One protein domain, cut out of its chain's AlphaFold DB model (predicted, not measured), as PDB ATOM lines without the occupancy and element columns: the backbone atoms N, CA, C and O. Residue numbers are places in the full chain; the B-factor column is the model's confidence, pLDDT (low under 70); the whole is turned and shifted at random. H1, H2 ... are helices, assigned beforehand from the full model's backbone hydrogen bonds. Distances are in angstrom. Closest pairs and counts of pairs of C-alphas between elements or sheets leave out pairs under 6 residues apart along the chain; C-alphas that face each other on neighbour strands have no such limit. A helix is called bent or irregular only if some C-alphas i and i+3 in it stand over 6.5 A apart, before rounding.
ATOM      1  N   ASN A  31      49.428   1.323  32.055       75.69
ATOM      2  CA  ASN A  31      50.441   0.436  31.464       75.69
ATOM      3  C   ASN A  31      51.655   0.242  32.381       75.69
ATOM      4  O   ASN A  31      52.394  -0.718  32.210       75.69
ATOM      5  N   ILE A  32      51.859   1.119  33.362       73.06
ATOM      6  CA  ILE A  32      53.016   1.054  34.257       73.06
ATOM      7  C   ILE A  32      52.725   0.153  35.461       73.06
ATOM      8  O   ILE A  32      53.579  -0.645  35.829       73.06
ATOM      9  N   TRP A  33      51.525   0.209  36.054       74.00
ATOM     10  CA  TRP A  33      51.209  -0.624  37.230       74.00
ATOM     11  C   TRP A  33      50.362  -1.861  36.916       74.00
ATOM     12  O   TRP A  33      50.522  -2.906  37.549       74.00
ATOM     13  N   ARG A  34      49.406  -1.772  35.977       78.25
ATOM     14  CA  ARG A  34      48.417  -2.844  35.771       78.25
ATOM     15  C   ARG A  34      48.998  -3.935  34.895       78.25
ATOM     16  O   ARG A  34      48.757  -5.108  35.156       78.25
ATOM     17  N   PHE A  35      49.770  -3.546  33.886       83.19
ATOM     18  CA  PHE A  35      50.385  -4.484  32.959       83.19
ATOM     19  C   PHE A  35      51.348  -5.454  33.663       83.19
ATOM     20  O   PHE A  35      51.107  -6.654  33.539       83.19
ATOM     21  N   PRO A  36      52.327  -5.022  34.490       81.06
ATOM     22  CA  PRO A  36      53.210  -5.967  35.180       81.06
ATOM     23  C   PRO A  36      52.456  -6.898  36.131       81.06
ATOM     24  O   PRO A  36      52.744  -8.090  36.176       81.06
ATOM     25  N   ARG A  37      51.438  -6.384  36.839       80.12
ATOM     26  CA  ARG A  37      50.592  -7.197  37.726       80.12
ATOM     27  C   ARG A  37      49.836  -8.278  36.949       80.12
ATOM     28  O   ARG A  37      49.798  -9.425  37.384       80.12
ATOM     29  N   MET A  38      49.237  -7.925  35.813       83.06
ATOM     30  CA  MET A  38      48.500  -8.877  34.974       83.06
ATOM     31  C   MET A  38      49.434  -9.907  34.340       83.06
ATOM     32  O   MET A  38      49.109 -11.089  34.342       83.06
ATOM     33  N   VAL A  39      50.599  -9.478  33.849       85.19
ATOM     34  CA  VAL A  39      51.632 -10.362  33.296       85.19
ATOM     35  C   VAL A  39      52.110 -11.344  34.367       85.19
ATOM     36  O   VAL A  39      52.061 -12.548  34.146       85.19
ATOM     37  N   GLY A  40      52.474 -10.860  35.558       81.75
ATOM     38  CA  GLY A  40      52.924 -11.705  36.667       81.75
ATOM     39  C   GLY A  40      51.875 -12.725  37.125       81.75
ATOM     40  O   GLY A  40      52.213 -13.879  37.361       81.75
ATOM     41  N   ALA A  41      50.598 -12.337  37.181       84.56
ATOM     42  CA  ALA A  41      49.515 -13.229  37.599       84.56
ATOM     43  C   ALA A  41      49.116 -14.280  36.543       84.56
ATOM     44  O   ALA A  41      48.560 -15.313  36.903       84.56
ATOM     45  N   ASN A  42      49.380 -14.038  35.252       84.38
ATOM     46  CA  ASN A  42      48.917 -14.887  34.143       84.38
ATOM     47  C   ASN A  42      50.048 -15.677  33.457       84.38
ATOM     48  O   ASN A  42      49.958 -15.996  32.273       84.38
ATOM     49  N   GLY A  43      51.121 -16.003  34.181       81.38
ATOM     50  CA  GLY A  43      52.210 -16.833  33.646       81.38
ATOM     51  C   GLY A  43      53.314 -16.055  32.922       81.38
ATOM     52  O   GLY A  43      54.054 -16.621  32.119       81.38
ATOM     53  N   GLY A  44      53.450 -14.757  33.199       82.69
ATOM     54  CA  GLY A  44      54.589 -13.947  32.779       82.69
ATOM     55  C   GLY A  44      54.715 -13.839  31.259       82.69
ATOM     56  O   GLY A  44      53.846 -13.296  30.577       82.69
ATOM     57  N   GLY A  45      55.816 -14.368  30.722       81.25
ATOM     58  CA  GLY A  45      56.159 -14.265  29.302       81.25
ATOM     59  C   GLY A  45      55.133 -14.898  28.357       81.25
ATOM     60  O   GLY A  45      54.889 -14.360  27.279       81.25
ATOM     61  N   SER A  46      54.467 -15.983  28.763       87.38
ATOM     62  CA  SER A  46      53.475 -16.661  27.914       87.38
ATOM     63  C   SER A  46      52.213 -15.824  27.690       87.38
ATOM     64  O   SER A  46      51.601 -15.924  26.631       87.38
ATOM     65  N   PHE A  47      51.854 -14.946  28.634       86.44
ATOM     66  CA  PHE A  47      50.724 -14.019  28.496       86.44
ATOM     67  C   PHE A  47      50.992 -12.912  27.464       86.44
ATOM     68  O   PHE A  47      50.059 -12.386  26.857       86.44
ATOM     69  N   LEU A  48      52.262 -12.576  27.219       86.81
ATOM     70  CA  LEU A  48      52.635 -11.506  26.291       86.81
ATOM     71  C   LEU A  48      52.306 -11.844  24.835       86.81
ATOM     72  O   LEU A  48      51.966 -10.945  24.070       86.81
ATOM     73  N   ILE A  49      52.373 -13.122  24.455       89.38
ATOM     74  CA  ILE A  49      52.120 -13.579  23.081       89.38
ATOM     75  C   ILE A  49      50.671 -13.277  22.647       89.38
ATOM     76  O   ILE A  49      50.495 -12.514  21.693       89.38
ATOM     77  N   PRO A  50      49.621 -13.789  23.325       89.81
ATOM     78  CA  PRO A  50      48.247 -13.442  22.974       89.81
ATOM     79  C   PRO A  50      47.968 -11.951  23.186       89.81
ATOM     80  O   PRO A  50      47.261 -11.350  22.379       89.81
ATOM     81  N   TRP A  51      48.555 -11.322  24.214       87.81
ATOM     82  CA  TRP A  51      48.386  -9.889  24.465       87.81
ATOM     83  C   TRP A  51      48.858  -9.024  23.285       87.81
ATOM     84  O   TRP A  51      48.128  -8.128  22.862       87.81
ATOM     85  N   LEU A  52      50.025  -9.321  22.701       89.06
ATOM     86  CA  LEU A  52      50.531  -8.621  21.516       89.06
ATOM     87  C   LEU A  52      49.624  -8.838  20.301       89.06
ATOM     88  O   LEU A  52      49.310  -7.879  19.600       89.06
ATOM     89  N   ILE A  53      49.163 -10.070  20.070       92.56
ATOM     90  CA  ILE A  53      48.267 -10.380  18.945       92.56
ATOM     91  C   ILE A  53      46.973  -9.565  19.051       92.56
ATOM     92  O   ILE A  53      46.586  -8.908  18.085       92.56
ATOM     93  N   PHE A  54      46.334  -9.542  20.224       90.69
ATOM     94  CA  PHE A  54      45.131  -8.734  20.445       90.69
ATOM     95  C   PHE A  54      45.405  -7.231  20.326       90.69
ATOM     96  O   PHE A  54      44.575  -6.498  19.787       90.69
ATOM     97  N   LEU A  55      46.569  -6.760  20.773       88.06
ATOM     98  CA  LEU A  55      46.953  -5.357  20.640       88.06
ATOM     99  C   LEU A  55      47.060  -4.937  19.167       88.06
ATOM    100  O   LEU A  55      46.502  -3.908  18.785       88.06
ATOM    101  N   PHE A  56      47.717  -5.732  18.321       90.69
ATOM    102  CA  PHE A  56      47.839  -5.410  16.897       90.69
ATOM    103  C   PHE A  56      46.526  -5.603  16.136       90.69
ATOM    104  O   PHE A  56      46.163  -4.755  15.323       90.69
ATOM    105  N   LEU A  57      45.805  -6.692  16.403       91.75
ATOM    106  CA  LEU A  57      44.612  -7.045  15.638       91.75
ATOM    107  C   LEU A  57      43.379  -6.233  16.046       91.75
ATOM    108  O   LEU A  57      42.521  -5.988  15.206       91.75
ATOM    109  N   TRP A  58      43.278  -5.813  17.310       89.75
ATOM    110  CA  TRP A  58      42.097  -5.123  17.836       89.75
ATOM    111  C   TRP A  58      42.370  -3.670  18.224       89.75
ATOM    112  O   TRP A  58      41.624  -2.781  17.814       89.75
ATOM    113  N   SER A  59      43.436  -3.383  18.982       86.69
ATOM    114  CA  SER A  59      43.671  -2.011  19.463       86.69
ATOM    115  C   SER A  59      44.053  -1.052  18.339       86.69
ATOM    116  O   SER A  59      43.536   0.062  18.299       86.69
ATOM    117  N   VAL A  60      44.914  -1.463  17.401       87.44
ATOM    118  CA  VAL A  60      45.315  -0.611  16.264       87.44
ATOM    119  C   VAL A  60      44.116  -0.179  15.405       87.44
ATOM    120  O   VAL A  60      43.935   1.030  15.234       87.44
ATOM    121  N   PRO A  61      43.259  -1.085  14.886       87.56
ATOM    122  CA  PRO A  61      42.107  -0.662  14.091       87.56
ATOM    123  C   PRO A  61      41.102   0.161  14.900       87.56
ATOM    124  O   PRO A  61      40.516   1.096  14.354       87.56
ATOM    125  N   LEU A  62      40.938  -0.122  16.195       85.38
ATOM    126  CA  LEU A  62      40.040   0.640  17.061       85.38
ATOM    127  C   LEU A  62      40.525   2.086  17.252       85.38
ATOM    128  O   LEU A  62      39.732   3.012  17.093       85.38
ATOM    129  N   ILE A  63      41.824   2.298  17.485       83.12
ATOM    130  CA  ILE A  63      42.422   3.642  17.582       83.12
ATOM    131  C   ILE A  63      42.299   4.390  16.249       83.12
ATOM    132  O   ILE A  63      41.986   5.582  16.229       83.12
ATOM    133  N   ILE A  64      42.511   3.711  15.116       83.00
ATOM    134  CA  ILE A  64      42.338   4.318  13.787       83.00
ATOM    135  C   ILE A  64      40.878   4.738  13.573       83.00
ATOM    136  O   ILE A  64      40.631   5.844  13.085       83.00
ATOM    137  N   ALA A  65      39.915   3.895  13.959       80.56
ATOM    138  CA  ALA A  65      38.490   4.201  13.869       80.56
ATOM    139  C   ALA A  65      38.113   5.403  14.749       80.56
ATOM    140  O   ALA A  65      37.455   6.331  14.275       80.56
ATOM    141  N   GLU A  66      38.586   5.442  15.994       79.19
ATOM    142  CA  GLU A  66      38.371   6.565  16.911       79.19
ATOM    143  C   GLU A  66      38.978   7.867  16.365       79.19
ATOM    144  O   GLU A  66      38.319   8.909  16.336       79.19
ATOM    145  N   PHE A  67      40.198   7.807  15.824       74.19
ATOM    146  CA  PHE A  67      40.855   8.964  15.219       74.19
ATOM    147  C   PHE A  67      40.146   9.441  13.941       74.19
ATOM    148  O   PHE A  67      40.064  10.646  13.683       74.19
ATOM    149  N   ALA A  68      39.604   8.524  13.132       73.94
ATOM    150  CA  ALA A  68      38.806   8.861  11.953       73.94
ATOM    151  C   ALA A  68      37.490   9.563  12.335       73.94
ATOM    152  O   ALA A  68      37.140  10.583  11.733       73.94
ATOM    153  N   LEU A  69      36.802   9.072  13.372       69.50
ATOM    154  CA  LEU A  69      35.581   9.680  13.912       69.50
ATOM    155  C   LEU A  69      35.853  11.063  14.527       69.50
ATOM    156  O   LEU A  69      35.114  12.016  14.260       69.50
ATOM    157  N   GLY A  70      36.941  11.209  15.288       66.44
ATOM    158  CA  GLY A  70      37.358  12.485  15.877       66.44
ATOM    159  C   GLY A  70      37.707  13.538  14.820       66.44
ATOM    160  O   GLY A  70      37.217  14.668  14.877       66.44
ATOM    161  N   LYS A  71      38.472  13.161  13.783       64.81
ATOM    162  CA  LYS A  71      38.829  14.073  12.679       64.81
ATOM    163  C   LYS A  71      37.618  14.559  11.884       64.81
ATOM    164  O   LYS A  71      37.598  15.718  11.478       64.81
ATOM    165  N   ARG A  72      36.622  13.695  11.650       58.31
ATOM    166  CA  ARG A  72      35.440  14.036  10.840       58.31
ATOM    167  C   ARG A  72      34.412  14.881  11.593       58.31
ATOM    168  O   ARG A  72      33.667  15.620  10.962       58.31
ATOM    169  N   SER A  73      34.370  14.787  12.918       58.88
ATOM    170  CA  SER A  73      33.372  15.487  13.733       58.88
ATOM    171  C   SER A  73      33.809  16.857  14.245       58.88
ATOM    172  O   SER A  73      32.925  17.672  14.503       58.88
ATOM    173  N   ARG A  74      35.122  17.116  14.409       55.56
ATOM    174  CA  ARG A  74      35.706  18.386  14.919       55.56
ATOM    175  C   ARG A  74      34.986  18.977  16.152       55.56
ATOM    176  O   ARG A  74      35.059  20.171  16.416       55.56
ATOM    177  N   THR A  75      34.288  18.140  16.913       53.25
ATOM    178  CA  THR A  75      33.467  18.485  18.079       53.25
ATOM    179  C   THR A  75      33.770  17.478  19.189       53.25
ATOM    180  O   THR A  75      34.350  16.427  18.923       53.25
TER     181      THR A  75
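This is residues 31 to 75 of the 175 residues of an uncharacterized protein of uncultured Candidatus Thalassoarchaea euryarchaeote (UniProt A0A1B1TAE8). A short helix, H1, meets a long, bent helix, H2, at a sharp corner, so that the two make a lopsided V with one short arm and one long arm. The long helix makes the longest axis, and residues 52 to 75 stand free, with nothing packed beside them. The printed part has 45 residues with two named helices, H1 then H2, and no named strand; its class is all helix. It is extended, with a radius of gyration of the C-alphas of 14.7 A and spans of 42 by 21 by 9 A.

H1 covers residues 31 to 41, from C-alpha 31 at (50.441, 0.436, 31.464), and is 15.0 A long. It is neither bent nor irregular, but only just: C-alphas 32 and 35 are 6.3 A apart. H2 covers residues 45 to 73; by its hydrogen bonds it was assigned as one helix, but it is bent, with C-alphas 57 and 60 6.5 A apart. Its arm H2a, residues 45 to 57, begins with C-alpha 45 at (56.159, -14.265, 29.302) and is 19.3 A long. Its arm H2b, residues 60 to 73, is 20.2 A long and ends with C-alpha 73 at (33.372, 15.487, 13.733).

H1 and H2a touch only at the corner by their link, and only just, with 3 pairs of C-alphas within 8 A. The closest C-alphas, those of Val 39 and Phe 47, are 6.1 A apart. H2a touches H1 with residues 45 to 48 alone. They run opposite ways at a steep tilt of 51 degrees. H2a and H2b stand at a steep tilt of 35.5 degrees, only just past shallow. H1 and H2b are apart. Every O i to N i+4 pair is within hydrogen-bond range in H2b, against 4 of 7 in H1 and 7 of 9 in H2a.

The two C-alphas farthest apart, those of Gly 43 and Arg 74, are 43.2 A apart. The printed part has no cut, and the link from H1 to H2a, 3 residues, is tight. The mean pLDDT of the printed part is 80.4; residues 69 to 75 are under 70.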